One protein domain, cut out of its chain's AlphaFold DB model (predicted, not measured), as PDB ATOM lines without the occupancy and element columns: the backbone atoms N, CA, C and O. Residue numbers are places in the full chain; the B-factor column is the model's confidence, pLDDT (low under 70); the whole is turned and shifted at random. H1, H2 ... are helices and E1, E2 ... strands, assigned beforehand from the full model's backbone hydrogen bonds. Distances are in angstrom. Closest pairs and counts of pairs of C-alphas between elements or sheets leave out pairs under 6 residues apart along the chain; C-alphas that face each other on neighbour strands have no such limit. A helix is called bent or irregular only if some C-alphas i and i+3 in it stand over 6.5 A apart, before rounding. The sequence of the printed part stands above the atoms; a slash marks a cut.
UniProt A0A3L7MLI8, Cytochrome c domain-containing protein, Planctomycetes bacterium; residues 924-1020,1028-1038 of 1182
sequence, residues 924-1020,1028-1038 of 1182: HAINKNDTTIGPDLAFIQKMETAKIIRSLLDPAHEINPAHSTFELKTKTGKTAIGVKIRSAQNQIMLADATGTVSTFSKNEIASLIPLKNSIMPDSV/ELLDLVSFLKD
ATOM      1  N   HIS A 924      15.330  46.409   1.185       78.69
ATOM      2  CA  HIS A 924      14.052  46.172   1.863       78.69
ATOM      3  C   HIS A 924      12.821  46.399   0.968       78.69
ATOM      4  O   HIS A 924      12.762  47.360   0.213       78.69
ATOM      5  N   ALA A 925      11.818  45.523   1.106       69.25
ATOM      6  CA  ALA A 925      10.554  45.519   0.357       69.25
ATOM      7  C   ALA A 925       9.449  44.792   1.160       69.25
ATOM      8  O   ALA A 925       9.756  44.202   2.202       69.25
ATOM      9  N   ILE A 926       8.204  44.822   0.663       65.44
ATOM     10  CA  ILE A 926       7.045  44.062   1.174       65.44
ATOM     11  C   ILE A 926       6.737  42.887   0.236       65.44
ATOM     12  O   ILE A 926       6.716  43.093  -0.973       65.44
ATOM     13  N   ASN A 927       6.415  41.712   0.797       62.03
ATOM     14  CA  ASN A 927       6.040  40.481   0.077       62.03
ATOM     15  C   ASN A 927       7.168  39.973  -0.832       62.03
ATOM     16  O   ASN A 927       7.066  39.995  -2.056       62.03
ATOM     17  N   LYS A 928       8.269  39.559  -0.202       62.03
ATOM     18  CA  LYS A 928       9.550  39.304  -0.869       62.03
ATOM     19  C   LYS A 928       9.604  38.060  -1.755       62.03
ATOM     20  O   LYS A 928       8.925  37.063  -1.526       62.03
ATOM     21  N   ASN A 929      10.550  38.119  -2.692       57.22
ATOM     22  CA  ASN A 929      10.970  37.033  -3.574       57.22
ATOM     23  C   ASN A 929      12.320  36.479  -3.088       57.22
ATOM     24  O   ASN A 929      13.072  37.181  -2.398       57.22
ATOM     25  N   ASP A 930      12.685  35.283  -3.556       56.12
ATOM     26  CA  ASP A 930      13.922  34.550  -3.235       56.12
ATOM     27  C   ASP A 930      15.242  35.253  -3.636       56.12
ATOM     28  O   ASP A 930      16.273  34.599  -3.684       56.12
ATOM     29  N   THR A 931      15.252  36.547  -3.979       53.47
ATOM     30  CA  THR A 931      16.424  37.318  -4.446       53.47
ATOM     31  C   THR A 931      16.708  38.585  -3.627       53.47
ATOM     32  O   THR A 931      17.574  39.377  -3.991       53.47
ATOM     33  N   THR A 932      16.016  38.787  -2.503       60.72
ATOM     34  CA  THR A 932      16.108  40.032  -1.722       60.72
ATOM     35  C   THR A 932      17.150  39.960  -0.594       60.72
ATOM     36  O   THR A 932      17.193  38.981   0.144       60.72
ATOM     37  N   ILE A 933      17.951  41.019  -0.412       74.19
ATOM     38  CA  ILE A 933      19.076  41.053   0.547       74.19
ATOM     39  C   ILE A 933      18.624  41.216   2.009       74.19
ATOM     40  O   ILE A 933      19.016  40.429   2.870       74.19
ATOM     41  N   GLY A 934      17.814  42.237   2.310       75.94
ATOM     42  CA  GLY A 934      17.347  42.512   3.675       75.94
ATOM     43  C   GLY A 934      16.144  41.647   4.091       75.94
ATOM     44  O   GLY A 934      15.571  40.951   3.251       75.94
ATOM     45  N   PRO A 935      15.678  41.735   5.350       78.31
ATOM     46  CA  PRO A 935      14.419  41.128   5.811       78.31
ATOM     47  C   PRO A 935      13.146  41.753   5.220       78.31
ATOM     48  O   PRO A 935      13.139  42.945   4.885       78.31
ATOM     49  N   ASP A 936      12.079  40.956   5.081       77.56
ATOM     50  CA  ASP A 936      10.746  41.414   4.643       77.56
ATOM     51  C   ASP A 936      10.145  42.400   5.646       77.56
ATOM     52  O   ASP A 936      10.137  42.145   6.851       77.56
ATOM     53  N   LEU A 937       9.661  43.536   5.140       83.25
ATOM     54  CA  LEU A 937       9.051  44.584   5.948       83.25
ATOM     55  C   LEU A 937       7.521  44.490   6.001       83.25
ATOM     56  O   LEU A 937       6.899  45.333   6.636       83.25
ATOM     57  N   ALA A 938       6.893  43.461   5.417       75.75
ATOM     58  CA  ALA A 938       5.434  43.279   5.408       75.75
ATOM     59  C   ALA A 938       4.776  43.328   6.803       75.75
ATOM     60  O   ALA A 938       3.595  43.667   6.929       75.75
ATOM     61  N   PHE A 939       5.539  42.992   7.849       80.12
ATOM     62  CA  PHE A 939       5.093  42.988   9.243       80.12
ATOM     63  C   PHE A 939       5.893  43.927  10.158       80.12
ATOM     64  O   PHE A 939       5.749  43.833  11.379       80.12
ATOM     65  N   ILE A 940       6.713  44.839   9.614       85.62
ATOM     66  CA  ILE A 940       7.543  45.749  10.422       85.62
ATOM     67  C   ILE A 940       6.712  46.641  11.358       85.62
ATOM     68  O   ILE A 940       7.117  46.902  12.484       85.62
ATOM     69  N   GLN A 941       5.499  47.014  10.959       84.69
ATOM     70  CA  GLN A 941       4.534  47.767  11.759       84.69
ATOM     71  C   GLN A 941       4.112  47.058  13.056       84.69
ATOM     72  O   GLN A 941       3.674  47.716  13.998       84.69
ATOM     73  N   LYS A 942       4.246  45.722  13.123       84.81
ATOM     74  CA  LYS A 942       3.978  44.926  14.334       84.81
ATOM     75  C   LYS A 942       5.178  44.867  15.282       84.81
ATOM     76  O   LYS A 942       5.024  44.408  16.409       84.81
ATOM     77  N   MET A 943       6.362  45.291  14.838       87.56
ATOM     78  CA  MET A 943       7.543  45.359  15.692       87.56
ATOM     79  C   MET A 943       7.448  46.557  16.639       87.56
ATOM     80  O   MET A 943       6.920  47.621  16.301       87.56
ATOM     81  N   GLU A 944       7.993  46.390  17.840       88.62
ATOM     82  CA  GLU A 944       8.133  47.491  18.785       88.62
ATOM     83  C   GLU A 944       9.045  48.581  18.207       88.62
ATOM     84  O   GLU A 944      10.062  48.288  17.570       88.62
ATOM     85  N   THR A 945       8.707  49.849  18.464       88.81
ATOM     86  CA  THR A 945       9.475  51.013  17.987       88.81
ATOM     87  C   THR A 945      10.944  50.910  18.398       88.81
ATOM     88  O   THR A 945      11.836  51.136  17.583       88.81
ATOM     89  N   ALA A 946      11.190  50.495  19.646       87.00
ATOM     90  CA  ALA A 946      12.520  50.271  20.202       87.00
ATOM     91  C   ALA A 946      13.355  49.303  19.352       87.00
ATOM     92  O   ALA A 946      14.537  49.546  19.108       87.00
ATOM     93  N   LYS A 947      12.733  48.216  18.873       87.88
ATOM     94  CA  LYS A 947      13.407  47.205  18.056       87.88
ATOM     95  C   LYS A 947      13.757  47.755  16.674       87.88
ATOM     96  O   LYS A 947      14.875  47.542  16.219       87.88
ATOM     97  N   ILE A 948      12.859  48.523  16.050       89.81
ATOM     98  CA  ILE A 948      13.123  49.185  14.760       89.81
ATOM     99  C   ILE A 948      14.281  50.184  14.896       89.81
ATOM    100  O   ILE A 948      15.231  50.130  14.119       89.81
ATOM    101  N   ILE A 949      14.245  51.057  15.910       89.81
ATOM    102  CA  ILE A 949      15.308  52.044  16.158       89.81
ATOM    103  C   ILE A 949      16.650  51.351  16.419       89.81
ATOM    104  O   ILE A 949      17.663  51.760  15.855       89.81
ATOM    105  N   ARG A 950      16.668  50.274  17.218       88.56
ATOM    106  CA  ARG A 950      17.882  49.483  17.471       88.56
ATOM    107  C   ARG A 950      18.439  48.863  16.194       88.56
ATOM    108  O   ARG A 950      19.635  48.981  15.969       88.56
ATOM    109  N   SER A 951      17.601  48.306  15.322       88.75
ATOM    110  CA  SER A 951      18.051  47.777  14.027       88.75
ATOM    111  C   SER A 951      18.588  48.855  13.076       88.75
ATOM    112  O   SER A 951      19.470  48.556  12.279       88.75
ATOM    113  N   LEU A 952      18.092  50.098  13.148       88.69
ATOM    114  CA  LEU A 952      18.584  51.210  12.320       88.69
ATOM    115  C   LEU A 952      19.899  51.808  12.842       88.69
ATOM    116  O   LEU A 952      20.762  52.195  12.055       88.69
ATOM    117  N   LEU A 953      20.035  51.923  14.165       87.44
ATOM    118  CA  LEU A 953      21.184  52.566  14.798       87.44
ATOM    119  C   LEU A 953      22.334  51.592  15.084       87.44
ATOM    120  O   LEU A 953      23.488  52.005  15.021       87.44
ATOM    121  N   ASP A 954      22.044  50.324  15.378       86.38
ATOM    122  CA  ASP A 954      23.013  49.265  15.697       86.38
ATOM    123  C   ASP A 954      22.674  47.964  14.928       86.38
ATOM    124  O   ASP A 954      22.205  46.980  15.511       86.38
ATOM    125  N   PRO A 955      22.852  47.941  13.592       85.94
ATOM    126  CA  PRO A 955      22.357  46.860  12.737       85.94
ATOM    127  C   PRO A 955      23.039  45.503  12.973       85.94
ATOM    128  O   PRO A 955      22.483  44.470  12.597       85.94
ATOM    129  N   ALA A 956      24.230  45.478  13.579       84.00
ATOM    130  CA  ALA A 956      24.946  44.249  13.929       84.00
ATOM    131  C   ALA A 956      24.502  43.636  15.275       84.00
ATOM    132  O   ALA A 956      24.935  42.533  15.606       84.00
ATOM    133  N   HIS A 957      23.638  44.319  16.038       83.94
ATOM    134  CA  HIS A 957      23.191  43.874  17.361       83.94
ATOM    135  C   HIS A 957      22.444  42.534  17.328       83.94
ATOM    136  O   HIS A 957      22.673  41.656  18.158       83.94
ATOM    137  N   GLU A 958      21.539  42.376  16.359       82.50
ATOM    138  CA  GLU A 958      20.719  41.181  16.162       82.50
ATOM    139  C   GLU A 958      20.551  40.948  14.653       82.50
ATOM    140  O   GLU A 958      19.813  41.669  13.980       82.50
ATOM    141  N   ILE A 959      21.242  39.941  14.109       78.81
ATOM    142  CA  ILE A 959      21.159  39.565  12.691       78.81
ATOM    143  C   ILE A 959      20.325  38.288  12.579       78.81
ATOM    144  O   ILE A 959      20.647  37.268  13.190       78.81
ATOM    145  N   ASN A 960      19.254  38.326  11.784       77.25
ATOM    146  CA  ASN A 960      18.463  37.131  11.496       77.25
ATOM    147  C   ASN A 960      19.356  36.088  10.786       77.25
ATOM    148  O   ASN A 960      19.928  36.429   9.750       77.25
ATOM    149  N   PRO A 961      19.446  34.829  11.264       74.06
ATOM    150  CA  PRO A 961      20.281  33.793  10.648       74.06
ATOM    151  C   PRO A 961      20.040  33.572   9.146       74.06
ATOM    152  O   PRO A 961      20.962  33.181   8.430       74.06
ATOM    153  N   ALA A 962      18.821  33.834   8.657       72.31
ATOM    154  CA  ALA A 962      18.476  33.758   7.235       72.31
ATOM    155  C   ALA A 962      19.120  34.872   6.384       72.31
ATOM    156  O   ALA A 962      19.256  34.718   5.175       72.31
ATOM    157  N   HIS A 963      19.549  35.967   7.016       76.50
ATOM    158  CA  HIS A 963      20.178  37.136   6.394       76.50
ATOM    159  C   HIS A 963      21.610  37.369   6.900       76.50
ATOM    160  O   HIS A 963      22.136  38.476   6.793       76.50
ATOM    161  N   SER A 964      22.254  36.340   7.458       81.50
ATOM    162  CA  SER A 964      23.658  36.424   7.860       81.50
ATOM    163  C   SER A 964      24.553  36.716   6.657       81.50
ATOM    164  O   SER A 964      24.438  36.084   5.603       81.50
ATOM    165  N   THR A 965      25.479  37.654   6.831       83.44
ATOM    166  CA  THR A 965      26.523  37.951   5.851       83.44
ATOM    167  C   THR A 965      27.585  36.855   5.894       83.44
ATOM    168  O   THR A 965      28.024  36.462   6.974       83.44
ATOM    169  N   PHE A 966      28.041  36.374   4.740       85.62
ATOM    170  CA  PHE A 966      29.113  35.384   4.636       85.62
ATOM    171  C   PHE A 966      30.290  35.927   3.826       85.62
ATOM    172  O   PHE A 966      30.092  36.608   2.825       85.62
ATOM    173  N   GLU A 967      31.507  35.561   4.224       87.81
ATOM    174  CA  GLU A 967      32.715  35.653   3.405       87.81
ATOM    175  C   GLU A 967      32.955  34.296   2.724       87.81
ATOM    176  O   GLU A 967      33.123  33.269   3.387       87.81
ATOM    177  N   LEU A 968      32.975  34.282   1.392       87.75
ATOM    178  CA  LEU A 968      33.297  33.128   0.558       87.75
ATOM    179  C   LEU A 968      34.652  33.345  -0.105       87.75
ATOM    180  O   LEU A 968      34.854  34.355  -0.772       87.75
ATOM    181  N   LYS A 969      35.558  32.373   0.020       87.25
ATOM    182  CA  LYS A 969      36.825  32.338  -0.726       87.25
ATOM    183  C   LYS A 969      36.823  31.167  -1.687       87.25
ATOM    184  O   LYS A 969      36.507  30.046  -1.288       87.25
ATOM    185  N   THR A 970      37.166  31.405  -2.948       87.06
ATOM    186  CA  THR A 970      37.334  30.354  -3.956       87.06
ATOM    187  C   THR A 970      38.742  29.763  -3.893       87.06
ATOM    188  O   THR A 970      39.686  30.400  -3.427       87.06
ATOM    189  N   LYS A 971      38.914  28.551  -4.426       84.06
ATOM    190  CA  LYS A 971      40.227  27.892  -4.565       84.06
ATOM    191  C   LYS A 971      41.190  28.654  -5.484       84.06
ATOM    192  O   LYS A 971      42.392  28.451  -5.403       84.06
ATOM    193  N   THR A 972      40.662  29.538  -6.332       78.75
ATOM    194  CA  THR A 972      41.428  30.434  -7.213       78.75
ATOM    195  C   THR A 972      41.843  31.747  -6.536       78.75
ATOM    196  O   THR A 972      42.485  32.574  -7.175       78.75
ATOM    197  N   GLY A 973      41.494  31.952  -5.258       74.88
ATOM    198  CA  GLY A 973      41.866  33.138  -4.479       74.88
ATOM    199  C   GLY A 973      40.883  34.313  -4.551       74.88
ATOM    200  O   GLY A 973      41.175  35.369  -3.994       74.88
ATOM    201  N   LYS A 974      39.714  34.162  -5.195       80.31
ATOM    202  CA  LYS A 974      38.672  35.205  -5.233       80.31
ATOM    203  C   LYS A 974      37.895  35.216  -3.914       80.31
ATOM    204  O   LYS A 974      37.442  34.166  -3.466       80.31
ATOM    205  N   THR A 975      37.698  36.397  -3.332       83.62
ATOM    206  CA  THR A 975      36.874  36.598  -2.128       83.62
ATOM    207  C   THR A 975      35.578  37.318  -2.498       83.62
ATOM    208  O   THR A 975      35.610  38.278  -3.263       83.62
ATOM    209  N   ALA A 976      34.446  36.870  -1.958       81.12
ATOM    210  CA  ALA A 976      33.139  37.507  -2.095       81.12
ATOM    211  C   ALA A 976      32.476  37.639  -0.718       81.12
ATOM    212  O   ALA A 976      32.537  36.709   0.083       81.12
ATOM    213  N   ILE A 977      31.840  38.782  -0.447       82.81
ATOM    214  CA  ILE A 977      31.115  39.040   0.802       82.81
ATOM    215  C   ILE A 977      29.661  39.341   0.460       82.81
ATOM    216  O   ILE A 977      29.391  40.221  -0.352       82.81
ATOM    217  N   GLY A 978      28.724  38.622   1.075       81.38
ATOM    218  CA  GLY A 978      27.308  38.829   0.798       81.38
ATOM    219  C   GLY A 978      26.366  37.952   1.612       81.38
ATOM    220  O   GLY A 978      26.787  37.011   2.285       81.38
ATOM    221  N   VAL A 979      25.071  38.251   1.541       81.12
ATOM    222  CA  VAL A 979      24.009  37.420   2.114       81.12
ATOM    223  C   VAL A 979      23.792  36.200   1.230       81.12
ATOM    224  O   VAL A 979      23.747  36.285   0.000       81.12
ATOM    225  N   LYS A 980      23.653  35.035   1.860       81.19
ATOM    226  CA  LYS A 980      23.387  33.779   1.160       81.19
ATOM    227  C   LYS A 980      21.919  33.703   0.745       81.19
ATOM    228  O   LYS A 980      21.069  33.335   1.543       81.19
ATOM    229  N   ILE A 981      21.654  33.994  -0.525       70.44
ATOM    230  CA  ILE A 981      20.300  34.045  -1.083       70.44
ATOM    231  C   ILE A 981      19.759  32.645  -1.415       70.44
ATOM    232  O   ILE A 981      18.607  32.333  -1.128       70.44
ATOM    233  N   ARG A 982      20.585  31.764  -2.003       69.50
ATOM    234  CA  ARG A 982      20.153  30.409  -2.388       69.50
ATOM    235  C   ARG A 982      21.284  29.389  -2.309       69.50
ATOM    236  O   ARG A 982      22.448  29.686  -2.575       69.50
ATOM    237  N   SER A 983      20.928  28.150  -1.971       63.69
ATOM    238  CA  SER A 983      21.824  26.990  -1.993       63.69
ATOM    239  C   SER A 983      21.154  25.832  -2.724       63.69
ATOM    240  O   SER A 983      20.256  25.198  -2.176       63.69
ATOM    241  N   ALA A 984      21.600  25.538  -3.942       68.69
ATOM    242  CA  ALA A 984      21.188  24.347  -4.686       68.69
ATOM    243  C   ALA A 984      22.136  23.167  -4.390       68.69
ATOM    244  O   ALA A 984      23.119  23.312  -3.650       68.69
ATOM    245  N   GLN A 985      21.872  21.983  -4.962       66.25
ATOM    246  CA  GLN A 985      22.733  20.806  -4.763       66.25
ATOM    247  C   GLN A 985      24.201  21.099  -5.139       66.25
ATOM    248  O   GLN A 985      25.074  20.838  -4.309       66.25
ATOM    249  N   ASN A 986      24.461  21.791  -6.263       76.38
ATOM    250  CA  ASN A 986      25.821  22.052  -6.774       76.38
ATOM    251  C   ASN A 986      26.292  23.524  -6.766       76.38
ATOM    252  O   ASN A 986      27.433  23.786  -7.142       76.38
ATOM    253  N   GLN A 987      25.473  24.491  -6.336       81.19
ATOM    254  CA  GLN A 987      25.809  25.926  -6.411       81.19
ATOM    255  C   GLN A 987      25.395  26.703  -5.151       81.19
ATOM    256  O   GLN A 987      24.417  26.346  -4.487       81.19
ATOM    257  N   ILE A 988      26.134  27.771  -4.840       81.38
ATOM    258  CA  ILE A 988      25.833  28.763  -3.797       81.38
ATOM    259  C   ILE A 988      25.725  30.140  -4.449       81.38
ATOM    260  O   ILE A 988      26.613  30.531  -5.199       81.38
ATOM    261  N   MET A 989      24.656  30.871  -4.140       80.12
ATOM    262  CA  MET A 989      24.438  32.239  -4.613       80.12
ATOM    263  C   MET A 989      24.577  33.214  -3.444       80.12
ATOM    264  O   MET A 989      23.882  33.065  -2.434       80.12
ATOM    265  N   LEU A 990      25.474  34.190  -3.579       79.50
ATOM    266  CA  LEU A 990      25.658  35.287  -2.627       79.50
ATOM    267  C   LEU A 990      25.242  36.606  -3.270       79.50
ATOM    268  O   LEU A 990      25.643  36.860  -4.401       79.50
ATOM    269  N   ALA A 991      24.509  37.446  -2.544       74.50
ATOM    270  CA  ALA A 991      24.300  38.839  -2.928       74.50
ATOM    271  C   ALA A 991      25.082  39.785  -2.034       74.50
ATOM    272  O   ALA A 991      24.962  39.725  -0.810       74.50
ATOM    273  N   ASP A 992      25.867  40.660  -2.647       73.50
ATOM    274  CA  ASP A 992      26.576  41.713  -1.929       73.50
ATOM    275  C   ASP A 992      25.660  42.901  -1.581       73.50
ATOM    276  O   ASP A 992      24.481  42.937  -1.935       73.50
ATOM    277  N   ALA A 993      26.204  43.898  -0.879       66.50
ATOM    278  CA  ALA A 993      25.462  45.084  -0.441       66.50
ATOM    279  C   ALA A 993      24.963  45.977  -1.598       66.50
ATOM    280  O   ALA A 993      24.200  46.910  -1.359       66.50
ATOM    281  N   THR A 994      25.385  45.712  -2.839       58.59
ATOM    282  CA  THR A 994      24.990  46.473  -4.033       58.59
ATOM    283  C   THR A 994      23.794  45.864  -4.761       58.59
ATOM    284  O   THR A 994      23.255  46.494  -5.667       58.59
ATOM    285  N   GLY A 995      23.360  44.655  -4.383       60.28
ATOM    286  CA  GLY A 995      22.350  43.909  -5.142       60.28
ATOM    287  C   GLY A 995      22.930  42.860  -6.087       60.28
ATOM    288  O   GLY A 995      22.166  42.105  -6.686       60.28
ATOM    289  N   THR A 996      24.257  42.776  -6.233       63.59
ATOM    290  CA  THR A 996      24.878  41.901  -7.233       63.59
ATOM    291  C   THR A 996      24.899  40.460  -6.741       63.59
ATOM    292  O   THR A 996      25.546  40.136  -5.746       63.59
ATOM    293  N   VAL A 997      24.216  39.571  -7.468       69.12
ATOM    294  CA  VAL A 997      24.168  38.139  -7.154       69.12
ATOM    295  C   VAL A 997      25.285  37.398  -7.883       69.12
ATOM    296  O   VAL A 997      25.290  37.297  -9.108       69.12
ATOM    297  N   SER A 998      26.219  36.832  -7.125       75.31
ATOM    298  CA  SER A 998      27.289  35.972  -7.628       75.31
ATOM    299  C   SER A 998      26.985  34.503  -7.342       75.31
ATOM    300  O   SER A 998      26.733  34.122  -6.197       75.31
ATOM    301  N   THR A 999      27.055  33.666  -8.376       80.44
ATOM    302  CA  THR A 999      26.859  32.214  -8.271       80.44
ATOM    303  C   THR A 999      28.203  31.499  -8.298       80.44
ATOM    304  O   THR A 999      28.989  31.679  -9.224       80.44
ATOM    305  N   PHE A1000      28.446  30.648  -7.308       81.88
ATOM    306  CA  PHE A1000      29.667  29.863  -7.168       81.88
ATOM    307  C   PHE A1000      29.338  28.374  -7.184       81.88
ATOM    308  O   PHE A1000      28.442  27.917  -6.465       81.88
ATOM    309  N   SER A1001      30.076  27.591  -7.971       82.62
ATOM    310  CA  SER A1001      30.002  26.132  -7.888       82.62
ATOM    311  C   SER A1001      30.606  25.669  -6.566       82.62
ATOM    312  O   SER A1001      31.698  26.104  -6.203       82.62
ATOM    313  N   LYS A1002      29.953  24.750  -5.842       81.50
ATOM    314  CA  LYS A1002      30.487  24.252  -4.554       81.50
ATOM    315  C   LYS A1002      31.894  23.658  -4.681       81.50
ATOM    316  O   LYS A1002      32.671  23.731  -3.736       81.50
ATOM    317  N   ASN A1003      32.239  23.128  -5.855       82.62
ATOM    318  CA  ASN A1003      33.549  22.530  -6.123       82.62
ATOM    319  C   ASN A1003      34.686  23.568  -6.188       82.62
ATOM    320  O   ASN A1003      35.850  23.215  -5.972       82.62
ATOM    321  N   GLU A1004      34.350  24.832  -6.446       83.50
ATOM    322  CA  GLU A1004      35.283  25.958  -6.572       83.50
ATOM    323  C   GLU A1004      35.483  26.710  -5.249       83.50
ATOM    324  O   GLU A1004      36.389  27.536  -5.145       83.50
ATOM    325  N   ILE A1005      34.679  26.418  -4.222       86.25
ATOM    326  CA  ILE A1005      34.716  27.098  -2.922       86.25
ATOM    327  C   ILE A1005      35.795  26.464  -2.036       86.25
ATOM    328  O   ILE A1005      35.837  25.248  -1.853       86.25
ATOM    329  N   ALA A1006      36.678  27.298  -1.487       87.56
ATOM    330  CA  ALA A1006      37.679  26.921  -0.493       87.56
ATOM    331  C   ALA A1006      37.156  27.111   0.940       87.56
ATOM    332  O   ALA A1006      37.361  26.244   1.784       87.56
ATOM    333  N   SER A1007      36.447  28.211   1.219       88.31
ATOM    334  CA  SER A1007      35.824  28.464   2.526       88.31
ATOM    335  C   SER A1007      34.566  29.323   2.408       88.31
ATOM    336  O   SER A1007      34.473  30.164   1.516       88.31
ATOM    337  N   LEU A1008      33.626  29.143   3.337       87.25
ATOM    338  CA  LEU A1008      32.431  29.974   3.504       87.25
ATOM    339  C   LEU A1008      32.207  30.210   5.004       87.25
ATOM    340  O   LEU A1008      31.869  29.269   5.719       87.25
ATOM    341  N   ILE A1009      32.425  31.436   5.482       88.19
ATOM    342  CA  ILE A1009      32.441  31.775   6.914       88.19
ATOM    343  C   ILE A1009      31.404  32.874   7.192       88.19
ATOM    344  O   ILE A1009      31.412  33.883   6.489       88.19
ATOM    345  N   PRO A1010      30.509  32.722   8.187       84.56
ATOM    346  CA  PRO A1010      29.602  33.797   8.585       84.56
ATOM    347  C   PRO A1010      30.372  34.946   9.258       84.56
ATOM    348  O   PRO A1010      31.219  34.716  10.122       84.56
ATOM    349  N   LEU A1011      30.059  36.185   8.882       84.19
ATOM    350  CA  LEU A1011      30.602  37.401   9.486       84.19
ATOM    351  C   LEU A1011      29.702  37.887  10.629       84.19
ATOM    352  O   LEU A1011      28.489  37.699  10.605       84.19
ATOM    353  N   LYS A1012      30.307  38.548  11.623       81.25
ATOM    354  CA  LYS A1012      29.576  39.173  12.742       81.25
ATOM    355  C   LYS A1012      28.923  40.508  12.369       81.25
ATOM    356  O   LYS A1012      28.087  40.997  13.118       81.25
ATOM    357  N   ASN A1013      29.301  41.092  11.235       80.56
ATOM    358  CA  ASN A1013      28.782  42.376  10.782       80.56
ATOM    359  C   ASN A1013      27.547  42.168   9.900       80.56
ATOM    360  O   ASN A1013      27.513  41.276   9.044       80.56
ATOM    361  N   SER A1014      26.549  43.027  10.090       83.25
ATOM    362  CA  SER A1014      25.374  43.074   9.224       83.25
ATOM    363  C   SER A1014      25.751  43.559   7.826       83.25
ATOM    364  O   SER A1014      26.705  44.319   7.656       83.25
ATOM    365  N   ILE A1015      24.993  43.129   6.818       81.00
ATOM    366  CA  ILE A1015      25.089  43.710   5.474       81.00
ATOM    367  C   ILE A1015      24.459  45.110   5.418       81.00
ATOM    368  O   ILE A1015      24.766  45.885   4.516       81.00
ATOM    369  N   MET A1016      23.597  45.443   6.387       84.00
ATOM    370  CA  MET A1016      23.131  46.809   6.602       84.00
ATOM    371  C   MET A1016      24.285  47.643   7.189       84.00
ATOM    372  O   MET A1016      24.775  47.296   8.265       84.00
ATOM    373  N   PRO A1017      24.728  48.726   6.520       75.44
ATOM    374  CA  PRO A1017      25.894  49.488   6.960       75.44
ATOM    375  C   PRO A1017      25.676  50.227   8.287       75.44
ATOM    376  O   PRO A1017      24.651  50.883   8.478       75.44
ATOM    377  N   ASP A1018      26.698  50.256   9.146       70.75
ATOM    378  CA  ASP A1018      26.691  51.074  10.372       70.75
ATOM    379  C   ASP A1018      26.567  52.585  10.079       70.75
ATOM    380  O   ASP A1018      26.102  53.360  10.923       70.75
ATOM    381  N   SER A1019      26.954  53.016   8.870       67.50
ATOM    382  CA  SER A1019      26.894  54.411   8.423       67.50
ATOM    383  C   SER A1019      25.472  54.955   8.302       67.50
ATOM    384  O   SER A1019      25.311  56.171   8.407       67.50
ATOM    385  N   VAL A1020      24.446  54.101   8.185       73.62
ATOM    386  CA  VAL A1020      23.036  54.534   8.127       73.62
ATOM    387  C   VAL A1020      22.693  55.415   9.333       73.62
ATOM    388  O   VAL A1020      22.095  56.480   9.189       73.62
ATOM    389  N   GLU A1028      14.769  62.972  10.592       89.12
ATOM    390  CA  GLU A1028      14.670  61.967   9.527       89.12
ATOM    391  C   GLU A1028      14.475  60.566  10.092       89.12
ATOM    392  O   GLU A1028      13.702  59.802   9.527       89.12
ATOM    393  N   LEU A1029      15.123  60.234  11.215       91.25
ATOM    394  CA  LEU A1029      14.886  58.981  11.926       91.25
ATOM    395  C   LEU A1029      13.434  58.900  12.422       91.25
ATOM    396  O   LEU A1029      12.790  57.868  12.253       91.25
ATOM    397  N   LEU A1030      12.903  59.988  12.990       92.06
ATOM    398  CA  LEU A1030      11.514  60.101  13.437       92.06
ATOM    399  C   LEU A1030      10.526  59.893  12.288       92.06
ATOM    400  O   LEU A1030       9.613  59.070  12.395       92.06
ATOM    401  N   ASP A1031      10.721  60.616  11.189       91.00
ATOM    402  CA  ASP A1031       9.888  60.536   9.995       91.00
ATOM    403  C   ASP A1031       9.969  59.128   9.373       91.00
ATOM    404  O   ASP A1031       8.937  58.526   9.072       91.00
ATOM    405  N   LEU A1032      11.176  58.556   9.254       90.44
ATOM    406  CA  LEU A1032      11.414  57.212   8.715       90.44
ATOM    407  C   LEU A1032      10.735  56.130   9.558       90.44
ATOM    408  O   LEU A1032      10.013  55.296   9.019       90.44
ATOM    409  N   VAL A1033      10.920  56.138  10.880       92.00
ATOM    410  CA  VAL A1033      10.293  55.151  11.775       92.00
ATOM    411  C   VAL A1033       8.770  55.315  11.789       92.00
ATOM    412  O   VAL A1033       8.051  54.317  11.823       92.00
ATOM    413  N   SER A1034       8.261  56.546  11.689       90.88
ATOM    414  CA  SER A1034       6.819  56.811  11.565       90.88
ATOM    415  C   SER A1034       6.244  56.260  10.267       90.88
ATOM    416  O   SER A1034       5.201  55.613  10.294       90.88
ATOM    417  N   PHE A1035       6.959  56.425   9.150       88.50
ATOM    418  CA  PHE A1035       6.616  55.778   7.888       88.50
ATOM    419  C   PHE A1035       6.628  54.244   8.015       88.50
ATOM    420  O   PHE A1035       5.662  53.589   7.631       88.50
ATOM    421  N   LEU A1036       7.661  53.648   8.620       88.31
ATOM    422  CA  LEU A1036       7.736  52.190   8.788       88.31
ATOM    423  C   LEU A1036       6.601  51.625   9.660       88.31
ATOM    424  O   LEU A1036       6.152  50.504   9.430       88.31
ATOM    425  N   LYS A1037       6.122  52.380  10.653       88.25
ATOM    426  CA  LYS A1037       5.068  51.926  11.575       88.25
ATOM    427  C   LYS A1037       3.641  52.204  11.115       88.25
ATOM    428  O   LYS A1037       2.710  51.698  11.743       88.25
ATOM    429  N   ASP A1038       3.443  52.992  10.066       84.31
ATOM    430  CA  ASP A1038       2.102  53.336   9.611       84.31
ATOM    431  C   ASP A1038       1.437  52.143   8.879       84.31
ATOM    432  O   ASP A1038       1.961  51.630   7.884       84.31
TER     433      ASP A1038
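What this domain is: This is residues 924 to 1020 and 1028 to 1038 of the 1182 residues of the protein "Cytochrome c domain-containing protein" of Planctomycetes bacterium (UniProt A0A3L7MLI8). At one end of the long axis a five-stranded antiparallel sheet folds back on itself at its bent strand E2; at the other end two short helices, H1 and H2, cross as a small separate head. Loops, among them residues 954 to 964 and 1011 to 1020, fill the stretch between. The printed part has 108 residues, under half in named elements, in the order H1 E1 E2 E3 E4 E5 H2; the sheet's order is E4 E3 E2 E1 E5, and the class is mixed, helices and strands. It is only just compact, close to loose, with a radius of gyration of the C-alphas of 15.6 A and spans of 47 by 26 by 20 A.

How they stand to each other: Start at E2, residues 975 to 983, which bends by 88 degrees at residue 979 and is the hinge of a folded sheet, one sheet bent back into two leaves that face each other: E3, residues 987 to 991, and E4, residues 997 to 1001, face E1, residues 965 to 970, and E5, residues 1005 to 1010. E1 to E4 form a meander, each strand the antiparallel neighbour of the one before. Look for N 968 and O 976 at 2.8 A between E1 and E2, N 979 and O 991 at 2.8 A between E2 and E3, N 990 and O 998 at 2.9 A between E3 and E4, and N 967 and O 1009 at 2.8 A between E1 and E5. H1, residues 945 to 953, and H2, residues 1028 to 1037, are not on the sheet; they touch, their closest C-alphas being those of Ile 948 and Val 1033, 7.2 A apart, at a steep tilt of 49 degrees, opposite ways. In H1 and H2 every O i to N i+4 pair is within hydrogen-bond range.

Where its parts are: Find C-alpha 975 at (36.874, 36.598, -2.128); from there E2 runs 17.9 A to C-alpha 983. E1 spans 16.5 A. H1 begins at (9.475, 51.013, 17.987), and H2 runs 14.0 A to C-alpha 1037 at (5.068, 51.926, 11.575).

The domain as a whole: The C-alphas farthest apart, Thr 972 and Asp 1038, are 48.5 A apart. Residues 1021 to 1027 are not printed, and C-alphas 1020 and 1028 are 11.3 A apart across the cut. The link from H1 to E1 is long. Confidence is under 70 at residues 925 to 932, 982 to 985, 993 to 997 and 1019.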